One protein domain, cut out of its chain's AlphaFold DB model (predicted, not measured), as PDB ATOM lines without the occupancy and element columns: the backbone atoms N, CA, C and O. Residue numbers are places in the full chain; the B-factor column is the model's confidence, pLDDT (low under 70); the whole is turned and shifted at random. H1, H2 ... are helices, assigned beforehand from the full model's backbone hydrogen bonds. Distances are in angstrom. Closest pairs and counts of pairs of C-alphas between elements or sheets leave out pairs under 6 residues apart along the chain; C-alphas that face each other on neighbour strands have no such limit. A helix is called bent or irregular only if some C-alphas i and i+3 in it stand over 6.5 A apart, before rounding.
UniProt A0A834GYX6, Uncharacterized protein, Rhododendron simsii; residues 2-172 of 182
ATOM      1  N   LEU A   2      37.732 -37.355  27.838       89.94
ATOM      2  CA  LEU A   2      39.134 -37.041  27.485       89.94
ATOM      3  C   LEU A   2      40.167 -37.950  28.169       89.94
ATOM      4  O   LEU A   2      41.020 -38.513  27.498       89.94
ATOM      5  N   SER A   3      40.038 -38.176  29.479       92.38
ATOM      6  CA  SER A   3      40.940 -39.082  30.206       92.38
ATOM      7  C   SER A   3      40.853 -40.537  29.736       92.38
ATOM      8  O   SER A   3      41.853 -41.233  29.763       92.38
ATOM      9  N   LEU A   4      39.677 -41.000  29.289       92.62
ATOM     10  CA  LEU A   4      39.533 -42.355  28.744       92.62
ATOM     11  C   LEU A   4      40.185 -42.458  27.367       92.62
ATOM     12  O   LEU A   4      40.849 -43.446  27.104       92.62
ATOM     13  N   ILE A   5      40.032 -41.434  26.522       93.31
ATOM     14  CA  ILE A   5      40.711 -41.373  25.224       93.31
ATOM     15  C   ILE A   5      42.228 -41.412  25.416       93.31
ATOM     16  O   ILE A   5      42.876 -42.207  24.760       93.31
ATOM     17  N   SER A   6      42.772 -40.642  26.362       93.56
ATOM     18  CA  SER A   6      44.207 -40.673  26.680       93.56
ATOM     19  C   SER A   6      44.676 -42.045  27.174       93.56
ATOM     20  O   SER A   6      45.736 -42.494  26.776       93.56
ATOM     21  N   LEU A   7      43.889 -42.742  28.001       94.56
ATOM     22  CA  LEU A   7      44.240 -44.105  28.426       94.56
ATOM     23  C   LEU A   7      44.215 -45.105  27.266       94.56
ATOM     24  O   LEU A   7      44.960 -46.077  27.281       94.56
ATOM     25  N   ILE A   8      43.323 -44.903  26.295       95.44
ATOM     26  CA  ILE A   8      43.278 -45.711  25.077       95.44
ATOM     27  C   ILE A   8      44.503 -45.396  24.213       95.44
ATOM     28  O   ILE A   8      45.171 -46.328  23.799       95.44
ATOM     29  N   ASP A   9      44.817 -44.122  23.988       94.25
ATOM     30  CA  ASP A   9      46.019 -43.662  23.277       94.25
ATOM     31  C   ASP A   9      47.282 -44.338  23.842       94.25
ATOM     32  O   ASP A   9      47.967 -45.062  23.124       94.25
ATOM     33  N   ASP A  10      47.467 -44.280  25.168       93.56
ATOM     34  CA  ASP A  10      48.571 -44.945  25.870       93.56
ATOM     35  C   ASP A  10      48.589 -46.476  25.664       93.56
ATOM     36  O   ASP A  10      49.657 -47.083  25.653       93.56
ATOM     37  N   ILE A  11      47.436 -47.144  25.519       95.00
ATOM     38  CA  ILE A  11      47.382 -48.594  25.238       95.00
ATOM     39  C   ILE A  11      47.953 -48.909  23.851       95.00
ATOM     40  O   ILE A  11      48.665 -49.901  23.701       95.00
ATOM     41  N   TYR A  12      47.602 -48.099  22.848       94.81
ATOM     42  CA  TYR A  12      48.013 -48.306  21.456       94.81
ATOM     43  C   TYR A  12      49.411 -47.765  21.155       94.81
ATOM     44  O   TYR A  12      49.982 -48.107  20.117       94.81
ATOM     45  N   ASP A  13      49.975 -46.972  22.061       87.19
ATOM     46  CA  ASP A  13      51.338 -46.491  21.952       87.19
ATOM     47  C   ASP A  13      52.327 -47.669  21.921       87.19
ATOM     48  O   ASP A  13      52.276 -48.602  22.731       87.19
ATOM     49  N   ALA A  14      53.228 -47.615  20.939       65.88
ATOM     50  CA  ALA A  14      53.939 -48.728  20.302       65.88
ATOM     51  C   ALA A  14      54.857 -49.616  21.185       65.88
ATOM     52  O   ALA A  14      55.599 -50.464  20.687       65.88
ATOM     53  N   SER A  15      54.830 -49.433  22.502       69.75
ATOM     54  CA  SER A  15      55.617 -50.173  23.490       69.75
ATOM     55  C   SER A  15      54.792 -50.882  24.564       69.75
ATOM     56  O   SER A  15      55.370 -51.620  25.364       69.75
ATOM     57  N   ASN A  16      53.479 -50.647  24.631       79.44
ATOM     58  CA  ASN A  16      52.692 -50.975  25.825       79.44
ATOM     59  C   ASN A  16      51.864 -52.264  25.699       79.44
ATOM     60  O   ASN A  16      51.483 -52.843  26.720       79.44
ATOM     61  N   ALA A  17      51.633 -52.745  24.475       88.56
ATOM     62  CA  ALA A  17      50.815 -53.918  24.184       88.56
ATOM     63  C   ALA A  17      51.343 -54.716  22.983       88.56
ATOM     64  O   ALA A  17      51.979 -54.157  22.089       88.56
ATOM     65  N   SER A  18      51.055 -56.020  22.942       92.75
ATOM     66  CA  SER A  18      51.305 -56.839  21.746       92.75
ATOM     67  C   SER A  18      50.231 -56.601  20.683       92.75
ATOM     68  O   SER A  18      49.096 -56.228  20.995       92.75
ATOM     69  N   ILE A  19      50.549 -56.862  19.411       94.06
ATOM     70  CA  ILE A  19      49.574 -56.650  18.333       94.06
ATOM     71  C   ILE A  19      48.352 -57.570  18.479       94.06
ATOM     72  O   ILE A  19      47.238 -57.166  18.156       94.06
ATOM     73  N   GLU A  20      48.522 -58.780  19.023       93.31
ATOM     74  CA  GLU A  20      47.425 -59.709  19.315       93.31
ATOM     75  C   GLU A  20      46.487 -59.176  20.406       93.31
ATOM     76  O   GLU A  20      45.268 -59.319  20.292       93.31
ATOM     77  N   GLU A  21      47.034 -58.534  21.442       94.94
ATOM     78  CA  GLU A  21      46.239 -57.871  22.481       94.94
ATOM     79  C   GLU A  21      45.454 -56.695  21.888       94.94
ATOM     80  O   GLU A  21      44.250 -56.566  22.127       94.94
ATOM     81  N   LEU A  22      46.102 -55.884  21.047       95.56
ATOM     82  CA  LEU A  22      45.464 -54.750  20.378       95.56
ATOM     83  C   LEU A  22      44.358 -55.187  19.411       95.56
ATOM     84  O   LEU A  22      43.328 -54.519  19.346       95.56
ATOM     85  N   VAL A  23      44.508 -56.322  18.718       95.31
ATOM     86  CA  VAL A  23      43.434 -56.912  17.898       95.31
ATOM     87  C   VAL A  23      42.206 -57.203  18.757       95.31
ATOM     88  O   VAL A  23      41.109 -56.770  18.416       95.31
ATOM     89  N   LEU A  24      42.376 -57.908  19.879       95.12
ATOM     90  CA  LEU A  24      41.261 -58.275  20.759       95.12
ATOM     91  C   LEU A  24      40.589 -57.041  21.379       95.12
ATOM     92  O   LEU A  24      39.360 -56.966  21.427       95.12
ATOM     93  N   PHE A  25      41.383 -56.064  21.825       95.69
ATOM     94  CA  PHE A  25      40.873 -54.822  22.403       95.69
ATOM     95  C   PHE A  25      40.123 -53.975  21.361       95.69
ATOM     96  O   PHE A  25      39.023 -53.487  21.636       95.69
ATOM     97  N   THR A  26      40.667 -53.868  20.141       96.56
ATOM     98  CA  THR A  26      40.003 -53.212  19.004       96.56
ATOM     99  C   THR A  26      38.671 -53.889  18.704       96.56
ATOM    100  O   THR A  26      37.643 -53.212  18.668       96.56
ATOM    101  N   ASP A  27      38.653 -55.214  18.527       95.31
ATOM    102  CA  ASP A  27      37.449 -55.957  18.136       95.31
ATOM    103  C   ASP A  27      36.325 -55.811  19.166       95.31
ATOM    104  O   ASP A  27      35.169 -55.588  18.789       95.31
ATOM    105  N   ALA A  28      36.655 -55.852  20.461       95.62
ATOM    106  CA  ALA A  28      35.674 -55.642  21.521       95.62
ATOM    107  C   ALA A  28      35.029 -54.252  21.439       95.62
ATOM    108  O   ALA A  28      33.803 -54.151  21.504       95.62
ATOM    109  N   ILE A  29      35.814 -53.193  21.206       96.31
ATOM    110  CA  ILE A  29      35.291 -51.829  21.028       96.31
ATOM    111  C   ILE A  29      34.471 -51.718  19.735       96.31
ATOM    112  O   ILE A  29      33.382 -51.140  19.738       96.31
ATOM    113  N   GLN A  30      34.934 -52.299  18.626       96.75
ATOM    114  CA  GLN A  30      34.219 -52.251  17.345       96.75
ATOM    115  C   GLN A  30      32.853 -52.942  17.420       96.75
ATOM    116  O   GLN A  30      31.862 -52.435  16.880       96.75
ATOM    117  N   ARG A  31      32.770 -54.070  18.126       95.06
ATOM    118  CA  ARG A  31      31.534 -54.848  18.308       95.06
ATOM    119  C   ARG A  31      30.703 -54.391  19.505       95.06
ATOM    120  O   ARG A  31      29.524 -54.726  19.576       95.06
ATOM    121  N   TRP A  32      31.288 -53.583  20.388       95.50
ATOM    122  CA  TRP A  32      30.699 -53.160  21.657       95.50
ATOM    123  C   TRP A  32      30.325 -54.356  22.553       95.50
ATOM    124  O   TRP A  32      29.232 -54.419  23.120       95.50
ATOM    125  N   GLU A  33      31.211 -55.354  22.624       88.12
ATOM    126  CA  GLU A  33      30.964 -56.620  23.325       88.12
ATOM    127  C   GLU A  33      31.078 -56.499  24.850       88.12
ATOM    128  O   GLU A  33      31.696 -55.581  25.388       88.12
ATOM    129  N   ALA A  34      30.484 -57.444  25.578       82.50
ATOM    130  CA  ALA A  34      30.624 -57.502  27.028       82.50
ATOM    131  C   ALA A  34      32.070 -57.830  27.426       82.50
ATOM    132  O   ALA A  34      32.716 -58.657  26.792       82.50
ATOM    133  N   ILE A  35      32.550 -57.265  28.537       82.00
ATOM    134  CA  ILE A  35      33.927 -57.459  29.019       82.00
ATOM    135  C   ILE A  35      34.350 -58.928  29.188       82.00
ATOM    136  O   ILE A  35      35.529 -59.241  29.072       82.00
ATOM    137  N   SER A  36      33.401 -59.843  29.408       78.50
ATOM    138  CA  SER A  36      33.656 -61.283  29.548       78.50
ATOM    139  C   SER A  36      34.296 -61.931  28.316       78.50
ATOM    140  O   SER A  36      34.770 -63.053  28.401       78.50
ATOM    141  N   VAL A  37      34.296 -61.268  27.155       79.19
ATOM    142  CA  VAL A  37      34.996 -61.767  25.956       79.19
ATOM    143  C   VAL A  37      36.507 -61.490  25.996       79.19
ATOM    144  O   VAL A  37      37.256 -62.052  25.202       79.19
ATOM    145  N   LEU A  38      36.963 -60.653  26.936       83.69
ATOM    146  CA  LEU A  38      38.342 -60.170  27.060       83.69
ATOM    147  C   LEU A  38      39.158 -60.922  28.122       83.69
ATOM    148  O   LEU A  38      40.151 -60.399  28.628       83.69
ATOM    149  N   ASP A  39      38.780 -62.159  28.456       86.44
ATOM    150  CA  ASP A  39      39.479 -62.979  29.459       86.44
ATOM    151  C   ASP A  39      40.976 -63.171  29.146       86.44
ATOM    152  O   ASP A  39      41.781 -63.363  30.057       86.44
ATOM    153  N   GLN A  40      41.345 -63.082  27.865       88.31
ATOM    154  CA  GLN A  40      42.713 -63.230  27.361       88.31
ATOM    155  C   GLN A  40      43.562 -61.955  27.479       88.31
ATOM    156  O   GLN A  40      44.778 -62.038  27.335       88.31
ATOM    157  N   LEU A  41      42.951 -60.791  27.730       92.81
ATOM    158  CA  LEU A  41      43.684 -59.532  27.850       92.81
ATOM    159  C   LEU A  41      44.322 -59.359  29.239       92.81
ATOM    160  O   LEU A  41      43.881 -59.971  30.218       92.81
ATOM    161  N   PRO A  42      45.319 -58.473  29.376       93.25
ATOM    162  CA  PRO A  42      45.789 -58.006  30.675       93.25
ATOM    163  C   PRO A  42      44.691 -57.301  31.487       93.25
ATOM    164  O   PRO A  42      43.776 -56.678  30.943       93.25
ATOM    165  N   ASP A  43      44.800 -57.341  32.818       92.94
ATOM    166  CA  ASP A  43      43.789 -56.755  33.712       92.94
ATOM    167  C   ASP A  43      43.639 -55.239  33.541       92.94
ATOM    168  O   ASP A  43      42.532 -54.717  33.660       92.94
ATOM    169  N   TYR A  44      44.716 -54.521  33.212       92.44
ATOM    170  CA  TYR A  44      44.646 -53.073  33.009       92.44
ATOM    171  C   TYR A  44      43.785 -52.704  31.789       92.44
ATOM    172  O   TYR A  44      42.957 -51.800  31.887       92.44
ATOM    173  N   MET A  45      43.895 -53.447  30.679       94.44
ATOM    174  CA  MET A  45      43.061 -53.234  29.492       94.44
ATOM    175  C   MET A  45      41.594 -53.538  29.786       94.44
ATOM    176  O   MET A  45      40.713 -52.769  29.408       94.44
ATOM    177  N   LYS A  46      41.321 -54.622  30.525       94.12
ATOM    178  CA  LYS A  46      39.965 -54.943  30.994       94.12
ATOM    179  C   LYS A  46      39.386 -53.808  31.833       94.12
ATOM    180  O   LYS A  46      38.253 -53.400  31.601       94.12
ATOM    181  N   ILE A  47      40.163 -53.266  32.773       93.94
ATOM    182  CA  ILE A  47      39.735 -52.129  33.596       93.94
ATOM    183  C   ILE A  47      39.402 -50.928  32.711       93.94
ATOM    184  O   ILE A  47      38.319 -50.365  32.859       93.94
ATOM    185  N   VAL A  48      40.279 -50.558  31.771       94.94
ATOM    186  CA  VAL A  48      40.021 -49.441  30.848       94.94
ATOM    187  C   VAL A  48      38.751 -49.690  30.033       94.94
ATOM    188  O   VAL A  48      37.895 -48.809  29.967       94.94
ATOM    189  N   TYR A  49      38.561 -50.896  29.493       95.25
ATOM    190  CA  TYR A  49      37.352 -51.237  28.744       95.25
ATOM    191  C   TYR A  49      36.082 -51.168  29.599       95.25
ATOM    192  O   TYR A  49      35.076 -50.609  29.163       95.25
ATOM    193  N   GLN A  50      36.128 -51.649  30.845       94.81
ATOM    194  CA  GLN A  50      35.007 -51.518  31.777       94.81
ATOM    195  C   GLN A  50      34.651 -50.046  32.007       94.81
ATOM    196  O   GLN A  50      33.479 -49.689  31.965       94.81
ATOM    197  N   GLN A  51      35.653 -49.180  32.192       95.38
ATOM    198  CA  GLN A  51      35.422 -47.746  32.371       95.38
ATOM    199  C   GLN A  51      34.798 -47.093  31.130       95.38
ATOM    200  O   GLN A  51      33.986 -46.180  31.273       95.38
ATOM    201  N   ILE A  52      35.134 -47.562  29.923       95.75
ATOM    202  CA  ILE A  52      34.461 -47.133  28.689       95.75
ATOM    203  C   ILE A  52      32.984 -47.534  28.747       95.75
ATOM    204  O   ILE A  52      32.119 -46.673  28.598       95.75
ATOM    205  N   LEU A  53      32.679 -48.808  29.004       95.94
ATOM    206  CA  LEU A  53      31.295 -49.291  29.057       95.94
ATOM    207  C   LEU A  53      30.466 -48.553  30.115       95.94
ATOM    208  O   LEU A  53      29.370 -48.081  29.816       95.94
ATOM    209  N   ASP A  54      31.007 -48.390  31.322       95.81
ATOM    210  CA  ASP A  54      30.336 -47.696  32.422       95.81
ATOM    211  C   ASP A  54      30.072 -46.225  32.079       95.81
ATOM    212  O   ASP A  54      28.965 -45.728  32.289       95.81
ATOM    213  N   ALA A  55      31.055 -45.531  31.495       95.38
ATOM    214  CA  ALA A  55      30.887 -44.144  31.076       95.38
ATOM    215  C   ALA A  55      29.796 -43.996  30.008       95.38
ATOM    216  O   ALA A  55      28.983 -43.077  30.090       95.38
ATOM    217  N   PHE A  56      29.747 -44.898  29.025       95.75
ATOM    218  CA  PHE A  56      28.715 -44.864  27.989       95.75
ATOM    219  C   PHE A  56      27.327 -45.222  28.521       95.75
ATOM    220  O   PHE A  56      26.363 -44.610  28.075       95.75
ATOM    221  N   ASN A  57      27.219 -46.135  29.488       95.56
ATOM    222  CA  ASN A  57      25.947 -46.426  30.157       95.56
ATOM    223  C   ASN A  57      25.431 -45.200  30.923       95.56
ATOM    224  O   ASN A  57      24.270 -44.836  30.778       95.56
ATOM    225  N   ILE A  58      26.306 -44.511  31.668       95.50
ATOM    226  CA  ILE A  58      25.945 -43.262  32.362       95.50
ATOM    227  C   ILE A  58      25.485 -42.201  31.355       95.50
ATOM    228  O   ILE A  58      24.476 -41.537  31.576       95.50
ATOM    229  N   ILE A  59      26.213 -42.034  30.245       94.50
ATOM    230  CA  ILE A  59      25.839 -41.073  29.202       94.50
ATOM    231  C   ILE A  59      24.486 -41.438  28.585       94.50
ATOM    232  O   ILE A  59      23.659 -40.550  28.403       94.50
ATOM    233  N   ASP A  60      24.243 -42.710  28.266       95.44
ATOM    234  CA  ASP A  60      22.972 -43.146  27.685       95.44
ATOM    235  C   ASP A  60      21.801 -42.928  28.644       95.44
ATOM    236  O   ASP A  60      20.791 -42.357  28.243       95.44
ATOM    237  N   ASP A  61      21.970 -43.258  29.925       95.62
ATOM    238  CA  ASP A  61      20.957 -43.019  30.955       95.62
ATOM    239  C   ASP A  61      20.603 -41.529  31.081       95.62
ATOM    240  O   ASP A  61      19.424 -41.177  31.170       95.62
ATOM    241  N   GLU A  62      21.594 -40.630  31.078       93.38
ATOM    242  CA  GLU A  62      21.335 -39.185  31.126       93.38
ATOM    243  C   GLU A  62      20.676 -38.676  29.836       93.38
ATOM    244  O   GLU A  62      19.682 -37.951  29.885       93.38
ATOM    245  N   MET A  63      21.162 -39.109  28.672       92.88
ATOM    246  CA  MET A  63      20.605 -38.697  27.381       92.88
ATOM    247  C   MET A  63      19.185 -39.239  27.169       92.88
ATOM    248  O   MET A  63      18.352 -38.562  26.561       92.88
ATOM    249  N   ALA A  64      18.867 -40.422  27.699       94.19
ATOM    250  CA  ALA A  64      17.537 -41.018  27.641       94.19
ATOM    251  C   ALA A  64      16.497 -40.191  28.406       94.19
ATOM    252  O   ALA A  64      15.379 -40.017  27.914       94.19
ATOM    253  N   LYS A  65      16.861 -39.618  29.563       93.19
ATOM    254  CA  LYS A  65      15.971 -38.737  30.349       93.19
ATOM    255  C   LYS A  65      15.532 -37.503  29.562       93.19
ATOM    256  O   LYS A  65      14.428 -37.007  29.771       93.19
ATOM    257  N   GLU A  66      16.375 -37.037  28.646       91.25
ATOM    258  CA  GLU A  66      16.104 -35.890  27.777       91.25
ATOM    259  C   GLU A  66      15.515 -36.289  26.410       91.25
ATOM    260  O   GLU A  66      15.239 -35.424  25.581       91.25
ATOM    261  N   GLY A  67      15.315 -37.586  26.142       91.19
ATOM    262  CA  GLY A  67      14.847 -38.084  24.842       91.19
ATOM    263  C   GLY A  67      15.892 -37.970  23.724       91.19
ATOM    264  O   GLY A  67      15.540 -37.854  22.549       91.19
ATOM    265  N   ARG A  68      17.183 -37.979  24.077       92.94
ATOM    266  CA  ARG A  68      18.318 -37.692  23.185       92.94
ATOM    267  C   ARG A  68      19.305 -38.856  23.035       92.94
ATOM    268  O   ARG A  68      20.414 -38.649  22.547       92.94
ATOM    269  N   SER A  69      18.903 -40.090  23.360       92.25
ATOM    270  CA  SER A  69      19.750 -41.298  23.247       92.25
ATOM    271  C   SER A  69      20.390 -41.506  21.869       92.25
ATOM    272  O   SER A  69      21.428 -42.148  21.767       92.25
ATOM    273  N   TYR A  70      19.844 -40.913  20.798       92.12
ATOM    274  CA  TYR A  70      20.479 -40.943  19.475       92.12
ATOM    275  C   TYR A  70      21.920 -40.403  19.482       92.12
ATOM    276  O   TYR A  70      22.735 -40.874  18.696       92.12
ATOM    277  N   GLY A  71      22.255 -39.453  20.369       94.31
ATOM    278  CA  GLY A  71      23.603 -38.883  20.488       94.31
ATOM    279  C   GLY A  71      24.664 -39.914  20.888       94.31
ATOM    280  O   GLY A  71      25.823 -39.789  20.493       94.31
ATOM    281  N   VAL A  72      24.259 -40.962  21.611       95.38
ATOM    282  CA  VAL A  72      25.143 -42.039  22.073       95.38
ATOM    283  C   VAL A  72      25.740 -42.800  20.895       95.38
ATOM    284  O   VAL A  72      26.930 -43.097  20.890       95.38
ATOM    285  N   GLU A  73      24.955 -43.066  19.854       95.38
ATOM    286  CA  GLU A  73      25.446 -43.798  18.685       95.38
ATOM    287  C   GLU A  73      26.487 -42.990  17.894       95.38
ATOM    288  O   GLU A  73      27.470 -43.559  17.420       95.38
ATOM    289  N   TYR A  74      26.362 -41.657  17.844       96.50
ATOM    290  CA  TYR A  74      27.380 -40.798  17.226       96.50
ATOM    291  C   TYR A  74      28.704 -40.832  17.990       96.50
ATOM    292  O   TYR A  74      29.765 -40.978  17.382       96.50
ATOM    293  N   ILE A  75      28.669 -40.730  19.322       95.50
ATOM    294  CA  ILE A  75      29.903 -40.769  20.119       95.50
ATOM    295  C   ILE A  75      30.523 -42.171  20.160       95.50
ATOM    296  O   ILE A  75      31.747 -42.279  20.216       95.50
ATOM    297  N   LYS A  76      29.713 -43.241  20.070       96.38
ATOM    298  CA  LYS A  76      30.209 -44.615  19.894       96.38
ATOM    299  C   LYS A  76      30.924 -44.751  18.556       96.38
ATOM    300  O   LYS A  76      32.036 -45.265  18.530       96.38
ATOM    301  N   SER A  77      30.324 -44.261  17.467       96.06
ATOM    302  CA  SER A  77      30.956 -44.265  16.142       96.06
ATOM    303  C   SER A  77      32.281 -43.505  16.158       96.06
ATOM    304  O   SER A  77      33.298 -44.050  15.753       96.06
ATOM    305  N   GLY A  78      32.306 -42.296  16.728       95.69
ATOM    306  CA  GLY A  78      33.535 -41.505  16.820       95.69
ATOM    307  C   GLY A  78      34.637 -42.166  17.658       95.69
ATOM    308  O   GLY A  78      35.815 -42.003  17.349       95.69
ATOM    309  N   LEU A  79      34.288 -42.927  18.703       96.88
ATOM    310  CA  LEU A  79      35.272 -43.713  19.455       96.88
ATOM    311  C   LEU A  79      35.810 -44.888  18.627       96.88
ATOM    312  O   LEU A  79      37.004 -45.164  18.670       96.88
ATOM    313  N   LYS A  80      34.942 -45.566  17.871       97.56
ATOM    314  CA  LYS A  80      35.334 -46.673  16.989       97.56
ATOM    315  C   LYS A  80      36.278 -46.215  15.884       97.56
ATOM    316  O   LYS A  80      37.266 -46.899  15.635       97.56
ATOM    317  N   ASP A  81      36.008 -45.065  15.270       97.00
ATOM    318  CA  ASP A  81      36.876 -44.489  14.238       97.00
ATOM    319  C   ASP A  81      38.257 -44.141  14.813       97.00
ATOM    320  O   ASP A  81      39.283 -44.500  14.235       97.00
ATOM    321  N   LEU A  82      38.283 -43.522  15.998       97.25
ATOM    322  CA  LEU A  82      39.513 -43.173  16.712       97.25
ATOM    323  C   LEU A  82      40.360 -44.407  17.048       97.25
ATOM    324  O   LEU A  82      41.543 -44.464  16.727       97.25
ATOM    325  N   VAL A  83      39.740 -45.425  17.645       97.62
ATOM    326  CA  VAL A  83      40.413 -46.683  17.996       97.62
ATOM    327  C   VAL A  83      40.907 -47.422  16.751       97.62
ATOM    328  O   VAL A  83      41.993 -47.991  16.768       97.62
ATOM    329  N   GLY A  84      40.148 -47.392  15.653       98.00
ATOM    330  CA  GLY A  84      40.591 -47.953  14.376       98.00
ATOM    331  C   GLY A  84      41.817 -47.235  13.800       98.00
ATOM    332  O   GLY A  84      42.702 -47.888  13.239       98.00
ATOM    333  N   ALA A  85      41.901 -45.913  13.970       97.62
ATOM    334  CA  ALA A  85      43.065 -45.126  13.573       97.62
ATOM    335  C   ALA A  85      44.299 -45.484  14.416       97.62
ATOM    336  O   ALA A  85      45.331 -45.830  13.842       97.62
ATOM    337  N   TYR A  86      44.162 -45.530  15.745       97.38
ATOM    338  CA  TYR A  86      45.234 -45.970  16.646       97.38
ATOM    339  C   TYR A  86      45.737 -47.375  16.322       97.38
ATOM    340  O   TYR A  86      46.938 -47.614  16.231       97.38
ATOM    341  N   PHE A  87      44.820 -48.312  16.070       97.56
ATOM    342  CA  PHE A  87      45.201 -49.664  15.686       97.56
ATOM    343  C   PHE A  87      45.968 -49.694  14.357       97.56
ATOM    344  O   PHE A  87      46.920 -50.456  14.208       97.56
ATOM    345  N   THR A  88      45.592 -48.848  13.395       97.19
ATOM    346  CA  THR A  88      46.304 -48.738  12.114       97.19
ATOM    347  C   THR A  88      47.735 -48.230  12.309       97.19
ATOM    348  O   THR A  88      48.660 -48.801  11.732       97.19
ATOM    349  N   GLU A  89      47.938 -47.216  13.153       95.50
ATOM    350  CA  GLU A  89      49.272 -46.698  13.489       95.50
ATOM    351  C   GLU A  89      50.129 -47.748  14.206       95.50
ATOM    352  O   GLU A  89      51.276 -47.978  13.815       95.50
ATOM    353  N   ALA A  90      49.556 -48.453  15.186       95.31
ATOM    354  CA  ALA A  90      50.234 -49.537  15.894       95.31
ATOM    355  C   ALA A  90      50.659 -50.667  14.941       95.31
ATOM    356  O   ALA A  90      51.779 -51.171  15.025       95.31
ATOM    357  N   LYS A  91      49.801 -51.030  13.976       95.06
ATOM    358  CA  LYS A  91      50.138 -52.007  12.932       95.06
ATOM    359  C   LYS A  91      51.279 -51.541  12.037       95.06
ATOM    360  O   LYS A  91      52.166 -52.332  11.736       95.06
ATOM    361  N   TRP A  92      51.270 -50.280  11.604       95.38
ATOM    362  CA  TRP A  92      52.375 -49.741  10.810       95.38
ATOM    363  C   TRP A  92      53.697 -49.815  11.566       95.38
ATOM    364  O   TRP A  92      54.709 -50.197  10.981       95.38
ATOM    365  N   TYR A  93      53.681 -49.507  12.862       92.75
ATOM    366  CA  TYR A  93      54.863 -49.622  13.704       92.75
ATOM    367  C   TYR A  93      55.362 -51.069  13.822       92.75
ATOM    368  O   TYR A  93      56.543 -51.318  13.573       92.75
ATOM    369  N   ASP A  94      54.479 -52.015  14.157       93.19
ATOM    370  CA  ASP A  94      54.818 -53.438  14.319       93.19
ATOM    371  C   ASP A  94      55.393 -54.047  13.027       93.19
ATOM    372  O   ASP A  94      56.404 -54.749  13.040       93.19
ATOM    373  N   GLU A  95      54.809 -53.692  11.879       94.06
ATOM    374  CA  GLU A  95      55.249 -54.150  10.558       94.06
ATOM    375  C   GLU A  95      56.503 -53.404  10.046       94.06
ATOM    376  O   GLU A  95      57.056 -53.758   9.000       94.06
ATOM    377  N   GLY A  96      56.966 -52.360  10.747       93.50
ATOM    378  CA  GLY A  96      58.033 -51.467  10.283       93.50
ATOM    379  C   GLY A  96      57.673 -50.708   8.998       93.50
ATOM    380  O   GLY A  96      58.562 -50.305   8.240       93.50
ATOM    381  N   TYR A  97      56.377 -50.550   8.721       95.56
ATOM    382  CA  TYR A  97      55.859 -49.854   7.552       95.56
ATOM    383  C   TYR A  97      55.943 -48.342   7.748       95.56
ATOM    384  O   TYR A  97      55.481 -47.793   8.746       95.56
ATOM    385  N   VAL A  98      56.503 -47.653   6.757       95.38
ATOM    386  CA  VAL A  98      56.552 -46.190   6.732       95.38
ATOM    387  C   VAL A  98      55.521 -45.700   5.714       95.38
ATOM    388  O   VAL A  98      55.766 -45.845   4.512       95.38
ATOM    389  N   PRO A  99      54.379 -45.142   6.156       95.75
ATOM    390  CA  PRO A  99      53.358 -44.630   5.250       95.75
ATOM    391  C   PRO A  99      53.866 -43.426   4.453       95.75
ATOM    392  O   PRO A  99      54.746 -42.677   4.887       95.75
ATOM    393  N   SER A 100      53.273 -43.202   3.282       96.81
ATOM    394  CA  SER A 100      53.400 -41.912   2.599       96.81
ATOM    395  C   SER A 100      52.768 -40.790   3.431       96.81
ATOM    396  O   SER A 100      51.942 -41.041   4.307       96.81
ATOM    397  N   MET A 101      53.119 -39.531   3.146       92.75
ATOM    398  CA  MET A 101      52.550 -38.390   3.875       92.75
ATOM    399  C   MET A 101      51.017 -38.348   3.783       92.75
ATOM    400  O   MET A 101      50.355 -38.058   4.773       92.75
ATOM    401  N   ASP A 102      50.451 -38.670   2.618       95.38
ATOM    402  CA  ASP A 102      49.000 -38.659   2.412       95.38
ATOM    403  C   ASP A 102      48.305 -39.786   3.195       95.38
ATOM    404  O   ASP A 102      47.274 -39.551   3.824       95.38
ATOM    405  N   GLU A 103      48.885 -40.994   3.206       96.25
ATOM    406  CA  GLU A 103      48.383 -42.120   4.010       96.25
ATOM    407  C   GLU A 103      48.473 -41.817   5.505       96.25
ATOM    408  O   GLU A 103      47.494 -42.010   6.224       96.25
ATOM    409  N   HIS A 104      49.622 -41.303   5.955       94.06
ATOM    410  CA  HIS A 104      49.826 -40.897   7.338       94.06
ATOM    411  C   HIS A 104      48.776 -39.871   7.740       94.06
ATOM    412  O   HIS A 104      48.021 -40.133   8.663       94.06
ATOM    413  N   MET A 105      48.656 -38.757   7.014       95.06
ATOM    414  CA  MET A 105      47.714 -37.691   7.360       95.06
ATOM    415  C   MET A 105      46.261 -38.168   7.400       95.06
ATOM    416  O   MET A 105      45.506 -37.716   8.256       95.06
ATOM    417  N   ALA A 106      45.855 -39.089   6.523       95.62
ATOM    418  CA  ALA A 106      44.497 -39.631   6.546       95.62
ATOM    419  C   ALA A 106      44.167 -40.349   7.870       95.62
ATOM    420  O   ALA A 106      43.042 -40.238   8.355       95.62
ATOM    421  N   ILE A 107      45.141 -41.046   8.461       97.12
ATOM    422  CA  ILE A 107      44.990 -41.729   9.753       97.12
ATOM    423  C   ILE A 107      45.267 -40.777  10.921       97.12
ATOM    424  O   ILE A 107      44.474 -40.712  11.855       97.12
ATOM    425  N   ALA A 108      46.312 -39.965  10.812       95.06
ATOM    426  CA  ALA A 108      46.792 -39.027  11.820       95.06
ATOM    427  C   ALA A 108      45.728 -37.977  12.207       95.06
ATOM    428  O   ALA A 108      45.633 -37.540  13.354       95.06
ATOM    429  N   LEU A 109      44.889 -37.566  11.250       96.50
ATOM    430  CA  LEU A 109      43.768 -36.652  11.500       96.50
ATOM    431  C   LEU A 109      42.611 -37.297  12.274       96.50
ATOM    432  O   LEU A 109      41.844 -36.581  12.918       96.50
ATOM    433  N   LEU A 110      42.481 -38.622  12.207       95.56
ATOM    434  CA  LEU A 110      41.530 -39.378  13.017       95.56
ATOM    435  C   LEU A 110      42.133 -39.678  14.392       95.56
ATOM    436  O   LEU A 110      41.489 -39.381  15.397       95.56
ATOM    437  N   SER A 111      43.372 -40.183  14.443       95.56
ATOM    438  CA  SER A 111      44.077 -40.548  15.683       95.56
ATOM    439  C   SER A 111      44.355 -39.348  16.590       95.56
ATOM    440  O   SER A 111      44.375 -39.488  17.806       95.56
ATOM    441  N   CYS A 112      44.424 -38.120  16.057       94.31
ATOM    442  CA  CYS A 112      44.511 -36.921  16.898       94.31
ATOM    443  C   CYS A 112      43.254 -36.669  17.760       94.31
ATOM    444  O   CYS A 112      43.234 -35.731  18.559       94.31
ATOM    445  N   GLY A 113      42.171 -37.428  17.557       92.94
ATOM    446  CA  GLY A 113      40.987 -37.445  18.416       92.94
ATOM    447  C   GLY A 113      40.089 -36.212  18.328       92.94
ATOM    448  O   GLY A 113      39.048 -36.167  18.986       92.94
ATOM    449  N   TYR A 114      40.430 -35.210  17.514       93.88
ATOM    450  CA  TYR A 114      39.738 -33.919  17.532       93.88
ATOM    451  C   TYR A 114      38.277 -34.033  17.078       93.88
ATOM    452  O   TYR A 114      37.387 -33.441  17.695       93.88
ATOM    453  N   GLN A 115      38.006 -34.830  16.038       93.88
ATOM    454  CA  GLN A 115      36.639 -35.130  15.603       93.88
ATOM    455  C   GLN A 115      35.851 -35.832  16.715       93.88
ATOM    456  O   GLN A 115      34.766 -35.378  17.078       93.88
ATOM    457  N   SER A 116      36.409 -36.889  17.304       93.94
ATOM    458  CA  SER A 116      35.749 -37.677  18.350       93.94
ATOM    459  C   SER A 116      35.444 -36.836  19.591       93.94
ATOM    460  O   SER A 116      34.325 -36.871  20.099       93.94
ATOM    461  N   VAL A 117      36.388 -35.999  20.032       93.06
ATOM    462  CA  VAL A 117      36.199 -35.065  21.153       93.06
ATOM    463  C   VAL A 117      35.152 -34.000  20.833       93.06
ATOM    464  O   VAL A 117      34.336 -33.671  21.698       93.06
ATOM    465  N   SER A 118      35.135 -33.478  19.603       93.50
ATOM    466  CA  SER A 118      34.129 -32.503  19.164       93.50
ATOM    467  C   SER A 118      32.722 -33.100  19.227       93.50
ATOM    468  O   SER A 118      31.824 -32.500  19.819       93.50
ATOM    469  N   THR A 119      32.541 -34.317  18.707       94.19
ATOM    470  CA  THR A 119      31.267 -35.046  18.774       94.19
ATOM    471  C   THR A 119      30.870 -35.353  20.218       94.19
ATOM    472  O   THR A 119      29.723 -35.134  20.601       94.19
ATOM    473  N   MET A 120      31.809 -35.796  21.063       93.50
ATOM    474  CA  MET A 120      31.545 -36.080  22.481       93.50
ATOM    475  C   MET A 120      31.161 -34.838  23.282       93.50
ATOM    476  O   MET A 120      30.346 -34.927  24.197       93.50
ATOM    477  N   SER A 121      31.707 -33.677  22.930       92.94
ATOM    478  CA  SER A 121      31.426 -32.418  23.621       92.94
ATOM    479  C   SER A 121      29.977 -31.956  23.430       92.94
ATOM    480  O   SER A 121      29.426 -31.320  24.327       92.94
ATOM    481  N   LEU A 122      29.324 -32.337  22.322       93.50
ATOM    482  CA  LEU A 122      27.908 -32.035  22.079       93.50
ATOM    483  C   LEU A 122      26.981 -32.672  23.124       93.50
ATOM    484  O   LEU A 122      25.966 -32.074  23.472       93.50
ATOM    485  N   ILE A 123      27.329 -33.833  23.688       91.25
ATOM    486  CA  ILE A 123      26.503 -34.523  24.698       91.25
ATOM    487  C   ILE A 123      26.110 -33.578  25.845       91.25
ATOM    488  O   ILE A 123      24.944 -33.515  26.226       91.25
ATOM    489  N   GLY A 124      27.057 -32.766  26.327       88.56
ATOM    490  CA  GLY A 124      26.844 -31.840  27.443       88.56
ATOM    491  C   GLY A 124      26.149 -30.520  27.091       88.56
ATOM    492  O   GLY A 124      25.995 -29.676  27.968       88.56
ATOM    493  N   MET A 125      25.746 -30.299  25.834       91.38
ATOM    494  CA  MET A 125      25.218 -29.004  25.372       91.38
ATOM    495  C   MET A 125      23.690 -28.860  25.471       91.38
ATOM    496  O   MET A 125      23.133 -27.893  24.947       91.38
ATOM    497  N   GLY A 126      22.999 -29.794  26.135       87.50
ATOM    498  CA  GLY A 126      21.542 -29.745  26.300       87.50
ATOM    499  C   GLY A 126      20.807 -29.636  24.956       87.50
ATOM    500  O   GLY A 126      21.209 -30.240  23.961       87.50
ATOM    501  N   GLU A 127      19.766 -28.805  24.895       86.75
ATOM    502  CA  GLU A 127      18.907 -28.629  23.712       86.75
ATOM    503  C   GLU A 127      19.650 -28.231  22.419       86.75
ATOM    504  O   GLU A 127      19.127 -28.451  21.329       86.75
ATOM    505  N   LEU A 128      20.870 -27.681  22.507       87.69
ATOM    506  CA  LEU A 128      21.668 -27.308  21.331       87.69
ATOM    507  C   LEU A 128      22.229 -28.514  20.572       87.69
ATOM    508  O   LEU A 128      22.514 -28.414  19.380       87.69
ATOM    509  N   ALA A 129      22.406 -29.649  21.243       89.56
ATOM    510  CA  ALA A 129      22.941 -30.851  20.623       89.56
ATOM    511  C   ALA A 129      21.806 -31.712  20.072       89.56
ATOM    512  O   ALA A 129      21.474 -32.781  20.596       89.56
ATOM    513  N   THR A 130      21.207 -31.166  19.013       94.06
ATOM    514  CA  THR A 130      20.194 -31.815  18.187       94.06
ATOM    515  C   THR A 130      20.825 -32.870  17.284       94.06
ATOM    516  O   THR A 130      22.044 -32.905  17.087       94.06
ATOM    517  N   LYS A 131      19.995 -33.718  16.672       94.50
ATOM    518  CA  LYS A 131      20.461 -34.700  15.689       94.50
ATOM    519  C   LYS A 131      21.192 -34.031  14.521       94.50
ATOM    520  O   LYS A 131      22.219 -34.532  14.084       94.50
ATOM    521  N   GLU A 132      20.721 -32.873  14.071       95.88
ATOM    522  CA  GLU A 132      21.349 -32.093  13.000       95.88
ATOM    523  C   GLU A 132      22.740 -31.589  13.398       95.88
ATOM    524  O   GLU A 132      23.634 -31.559  12.557       95.88
ATOM    525  N   ALA A 133      22.951 -31.228  14.669       95.75
ATOM    526  CA  ALA A 133      24.273 -30.853  15.166       95.75
ATOM    527  C   ALA A 133      25.243 -32.048  15.142       95.75
ATOM    528  O   ALA A 133      26.391 -31.898  14.721       95.75
ATOM    529  N   PHE A 134      24.769 -33.237  15.533       96.31
ATOM    530  CA  PHE A 134      25.546 -34.476  15.450       96.31
ATOM    531  C   PHE A 134      25.840 -34.895  14.002       96.31
ATOM    532  O   PHE A 134      26.980 -35.237  13.687       96.31
ATOM    533  N   ASP A 135      24.851 -34.820  13.109       96.38
ATOM    534  CA  ASP A 135      25.028 -35.070  11.675       96.38
ATOM    535  C   ASP A 135      26.043 -34.083  11.075       96.38
ATOM    536  O   ASP A 135      26.945 -34.478  10.334       96.38
ATOM    537  N   TRP A 136      25.950 -32.802  11.444       96.62
ATOM    538  CA  TRP A 136      26.861 -31.766  10.973       96.62
ATOM    539  C   TRP A 136      28.302 -32.017  11.419       96.62
ATOM    540  O   TRP A 136      29.182 -32.028  10.564       96.62
ATOM    541  N   VAL A 137      28.567 -32.265  12.707       95.50
ATOM    542  CA  VAL A 137      29.943 -32.520  13.181       95.50
ATOM    543  C   VAL A 137      30.509 -33.822  12.602       95.50
ATOM    544  O   VAL A 137      31.677 -33.863  12.216       95.50
ATOM    545  N   SER A 138      29.671 -34.854  12.457       92.56
ATOM    546  CA  SER A 138      30.072 -36.165  11.925       92.56
ATOM    547  C   SER A 138      30.320 -36.147  10.418       92.56
ATOM    548  O   SER A 138      31.040 -36.998   9.909       92.56
ATOM    549  N   SER A 139      29.792 -35.148   9.699       94.38
ATOM    550  CA  SER A 139      30.124 -34.909   8.286       94.38
ATOM    551  C   SER A 139      31.547 -34.376   8.061       94.38
ATOM    552  O   SER A 139      31.927 -34.120   6.921       94.38
ATOM    553  N   TYR A 140      32.319 -34.203   9.141       95.12
ATOM    554  CA  TYR A 140      33.679 -33.673   9.147       95.12
ATOM    555  C   TYR A 140      33.789 -32.312   8.435       95.12
ATOM    556  O   TYR A 140      34.490 -32.159   7.430       95.12
ATOM    557  N   PRO A 141      33.066 -31.288   8.931       96.56
ATOM    558  CA  PRO A 141      33.009 -29.989   8.283       96.56
ATOM    559  C   PRO A 141      34.384 -29.317   8.320       96.56
ATOM    560  O   PRO A 141      35.206 -29.594   9.195       96.56
ATOM    561  N   LEU A 142      34.611 -28.363   7.410       96.81
ATOM    562  CA  LEU A 142      35.916 -27.712   7.215       96.81
ATOM    563  C   LEU A 142      36.558 -27.204   8.515       96.81
ATOM    564  O   LEU A 142      37.773 -27.270   8.657       96.81
ATOM    565  N   ILE A 143      35.758 -26.710   9.465       96.50
ATOM    566  CA  ILE A 143      36.262 -26.258  10.766       96.50
ATOM    567  C   ILE A 143      36.837 -27.409  11.602       96.50
ATOM    568  O   ILE A 143      37.917 -27.257  12.160       96.50
ATOM    569  N   VAL A 144      36.172 -28.566  11.652       95.94
ATOM    570  CA  VAL A 144      36.662 -29.746  12.382       95.94
ATOM    571  C   VAL A 144      37.904 -30.300  11.692       95.94
ATOM    572  O   VAL A 144      38.890 -30.589  12.365       95.94
ATOM    573  N   HIS A 145      37.904 -30.357  10.358       96.06
ATOM    574  CA  HIS A 145      39.081 -30.752   9.584       96.06
ATOM    575  C   HIS A 145      40.275 -29.827   9.854       96.06
ATOM    576  O   HIS A 145      41.357 -30.286  10.214       96.06
ATOM    577  N   ALA A 146      40.101 -28.511   9.702       96.75
ATOM    578  CA  ALA A 146      41.169 -27.538   9.921       96.75
ATOM    579  C   ALA A 146      41.711 -27.603  11.357       96.75
ATOM    580  O   ALA A 146      42.925 -27.586  11.553       96.75
ATOM    581  N   SER A 147      40.831 -27.742  12.349       96.44
ATOM    582  CA  SER A 147      41.250 -27.914  13.738       96.44
ATOM    583  C   SER A 147      41.987 -29.232  13.979       96.44
ATOM    584  O   SER A 147      42.953 -29.235  14.736       96.44
ATOM    585  N   SER A 148      41.598 -30.323  13.313       96.19
ATOM    586  CA  SER A 148      42.308 -31.611  13.389       96.19
ATOM    587  C   SER A 148      43.725 -31.491  12.826       96.19
ATOM    588  O   SER A 148      44.673 -31.948  13.454       96.19
ATOM    589  N   VAL A 149      43.896 -30.785  11.700       95.75
ATOM    590  CA  VAL A 149      45.221 -30.498  11.119       95.75
ATOM    591  C   VAL A 149      46.085 -29.707  12.097       95.75
ATOM    592  O   VAL A 149      47.234 -30.069  12.332       95.75
ATOM    593  N   VAL A 150      45.543 -28.640  12.694       95.88
ATOM    594  CA  VAL A 150      46.281 -27.845  13.688       95.88
ATOM    595  C   VAL A 150      46.650 -28.699  14.899       95.88
ATOM    596  O   VAL A 150      47.798 -28.662  15.330       95.88
ATOM    597  N   CYS A 151      45.699 -29.483  15.415       93.81
ATOM    598  CA  CYS A 151      45.908 -30.377  16.548       93.81
ATOM    599  C   CYS A 151      47.040 -31.364  16.266       93.81
ATOM    600  O   CYS A 151      47.964 -31.461  17.069       93.81
ATOM    601  N   ARG A 152      47.002 -32.044  15.114       94.69
ATOM    602  CA  ARG A 152      48.011 -33.040  14.765       94.69
ATOM    603  C   ARG A 152      49.393 -32.434  14.590       94.69
ATOM    604  O   ARG A 152      50.337 -32.897  15.209       94.69
ATOM    605  N   LEU A 153      49.504 -31.344  13.833       91.38
ATOM    606  CA  LEU A 153      50.798 -30.695  13.618       91.38
ATOM    607  C   LEU A 153      51.404 -30.160  14.921       91.38
ATOM    608  O   LEU A 153      52.613 -30.247  15.118       91.38
ATOM    609  N   MET A 154      50.582 -29.600  15.812       92.62
ATOM    610  CA  MET A 154      51.056 -29.146  17.120       92.62
ATOM    611  C   MET A 154      51.557 -30.305  17.982       92.62
ATOM    612  O   MET A 154      52.585 -30.160  18.644       92.62
ATOM    613  N   ASP A 155      50.840 -31.425  17.968       88.25
ATOM    614  CA  ASP A 155      51.217 -32.621  18.709       88.25
ATOM    615  C   ASP A 155      52.511 -33.238  18.164       88.25
ATOM    616  O   ASP A 155      53.457 -33.433  18.922       88.25
ATOM    617  N   ASP A 156      52.639 -33.389  16.842       87.44
ATOM    618  CA  ASP A 156      53.855 -33.898  16.197       87.44
ATOM    619  C   ASP A 156      55.076 -33.018  16.508       87.44
ATOM    620  O   ASP A 156      56.172 -33.512  16.786       87.44
ATOM    621  N   MET A 157      54.903 -31.690  16.496       86.94
ATOM    622  CA  MET A 157      55.962 -30.749  16.872       86.94
ATOM    623  C   MET A 157      56.386 -30.917  18.336       86.94
ATOM    624  O   MET A 157      57.582 -30.854  18.643       86.94
ATOM    625  N   ALA A 158      55.427 -31.113  19.244       85.75
ATOM    626  CA  ALA A 158      55.697 -31.332  20.660       85.75
ATOM    627  C   ALA A 158      56.380 -32.688  20.899       85.75
ATOM    628  O   ALA A 158      57.406 -32.740  21.583       85.75
ATOM    629  N   GLY A 159      55.879 -33.756  20.274       82.56
ATOM    630  CA  GLY A 159      56.449 -35.099  20.332       82.56
ATOM    631  C   GLY A 159      57.873 -35.145  19.780       82.56
ATOM    632  O   GLY A 159      58.778 -35.666  20.431       82.56
ATOM    633  N   HIS A 160      58.128 -34.505  18.635       83.62
ATOM    634  CA  HIS A 160      59.475 -34.411  18.067       83.62
ATOM    635  C   HIS A 160      60.463 -33.721  19.018       83.62
ATOM    636  O   HIS A 160      61.603 -34.177  19.180       83.62
ATOM    637  N   LYS A 161      60.032 -32.639  19.675       82.06
ATOM    638  CA  LYS A 161      60.849 -31.930  20.663       82.06
ATOM    639  C   LYS A 161      61.164 -32.820  21.868       82.06
ATOM    640  O   LYS A 161      62.332 -32.935  22.230       82.06
ATOM    641  N   LEU A 162      60.158 -33.495  22.428       79.12
ATOM    642  CA  LEU A 162      60.329 -34.413  23.558       79.12
ATOM    643  C   LEU A 162      61.301 -35.552  23.223       79.12
ATOM    644  O   LEU A 162      62.226 -35.831  23.984       79.12
ATOM    645  N   LEU A 163      61.144 -36.180  22.056       76.44
ATOM    646  CA  LEU A 163      62.042 -37.241  21.593       76.44
ATOM    647  C   LEU A 163      63.479 -36.744  21.413       76.44
ATOM    648  O   LEU A 163      64.425 -37.492  21.671       76.44
ATOM    649  N   THR A 164      63.654 -35.498  20.973       77.38
ATOM    650  CA  THR A 164      64.975 -34.872  20.831       77.38
ATOM    651  C   THR A 164      65.622 -34.658  22.199       77.38
ATOM    652  O   THR A 164      66.750 -35.101  22.409       77.38
ATOM    653  N   GLU A 165      64.891 -34.089  23.159       80.62
ATOM    654  CA  GLU A 165      65.365 -33.871  24.534       80.62
ATOM    655  C   GLU A 165      65.698 -35.192  25.250       80.62
ATOM    656  O   GLU A 165      66.720 -35.300  25.934       80.62
ATOM    657  N   LEU A 166      64.880 -36.233  25.061       77.25
ATOM    658  CA  LEU A 166      65.156 -37.568  25.592       77.25
ATOM    659  C   LEU A 166      66.437 -38.137  24.974       77.25
ATOM    660  O   LEU A 166      67.333 -38.557  25.702       77.25
ATOM    661  N   LYS A 167      66.583 -38.105  23.647       75.56
ATOM    662  CA  LYS A 167      67.807 -38.576  22.983       75.56
ATOM    663  C   LYS A 167      69.052 -37.860  23.500       75.56
ATOM    664  O   LYS A 167      70.054 -38.520  23.752       75.56
ATOM    665  N   GLU A 168      68.990 -36.549  23.703       76.81
ATOM    666  CA  GLU A 168      70.094 -35.779  24.286       76.81
ATOM    667  C   GLU A 168      70.393 -36.194  25.731       76.81
ATOM    668  O   GLU A 168      71.557 -36.347  26.094       76.81
ATOM    669  N   THR A 169      69.362 -36.439  26.540       76.88
ATOM    670  CA  THR A 169      69.509 -36.827  27.949       76.88
ATOM    671  C   THR A 169      70.088 -38.234  28.105       76.88
ATOM    672  O   THR A 169      71.002 -38.433  28.901       76.88
ATOM    673  N   TRP A 170      69.582 -39.205  27.342       64.69
ATOM    674  CA  TRP A 170      69.959 -40.620  27.448       64.69
ATOM    675  C   TRP A 170      71.236 -40.974  26.673       64.69
ATOM    676  O   TRP A 170      71.890 -41.963  26.999       64.69
ATOM    677  N   MET A 171      71.606 -40.188  25.653       64.12
ATOM    678  CA  MET A 171      72.873 -40.352  24.922       64.12
ATOM    679  C   MET A 171      73.983 -39.412  25.409       64.12
ATOM    680  O   MET A 171      75.097 -39.464  24.879       64.12
ATOM    681  N   ALA A 172      73.722 -38.563  26.410       63.19
ATOM    682  CA  ALA A 172      74.781 -37.823  27.079       63.19
ATOM    683  C   ALA A 172      75.750 -38.820  27.744       63.19
ATOM    684  O   ALA A 172      75.301 -39.760  28.404       63.19
TER     685      ALA A 172
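What this domain is: This is residues 2 to 172 of the 182 residues of an uncharacterized protein of Rhododendron simsii (UniProt A0A834GYX6). The long helix H5 runs through the middle of a mostly aligned helical body, with H1, H2 and H4 on one side of it and H6, H7 and H8 on the other; tiny H3 packs on H2 and H4. H9 packs on H6 and H7 near its start, and residues 157 to 172 stick out as an arm. The printed part has 171 residues with nine named helices, H1 to H9 in order, and no named strand: all helix, compact, radius of gyration of the C-alphas 17.4 A, spans 59 by 41 by 27 A.

How they stand to each other: H1, residues 2 to 12, H4, residues 43 to 65, and H5, residues 70 to 94, form an up-and-down bundle, each running against the one before. H2, residues 19 to 31, touches H5, the hub; their closest C-alphas, Gln 30 and Lys 80, are 5.7 A apart. H3, residues 35 to 38, touches residues 24 to 28 of H2, closest C-alphas Leu 24 and Leu 38, 7.2 A. H5 touches H7, residues 114 to 128, with residues 71 to 82 alone, closest C-alphas Gly 78 and Ser 116, 4.7 A. H7 and H8, residues 131 to 138, form a hairpin, closest C-alphas Thr 119 and Val 137, 6.3 A. Residues 145 to 152 of H9, residues 142 to 171, touch H6, residues 101 to 111, about perpendicular at 81 degrees, closest C-alphas Leu 109 and Ser 148, 5.6 A. H5 and H9 are apart. Every O i to N i+4 pair is within hydrogen-bond range in H1, H2, H4, H8 and H9; 20 of 21 are in H5, 6 of 7 in H6 and 4 of 11 in H7, where 9 of 12 O i to N i+3 pairs are; H3 is too short for such a pair.

Where its parts are: H1 begins at C-alpha 2 (39.134, -37.041, 27.485). H4 is 33.3 A long, H5 36.9 A and H9 42.9 A, ending at C-alpha 171 (72.873, -40.352, 24.922). H7 is irregular: C-alphas 124 and 127 are 9.3 A apart.

The domain as a whole: The farthest C-alphas, Gly 67 and Ala 172, are 60.0 A apart. The printed part has no cut and no long link. The pLDDT is under 70 at residues 14 to 15 and 170 to 172.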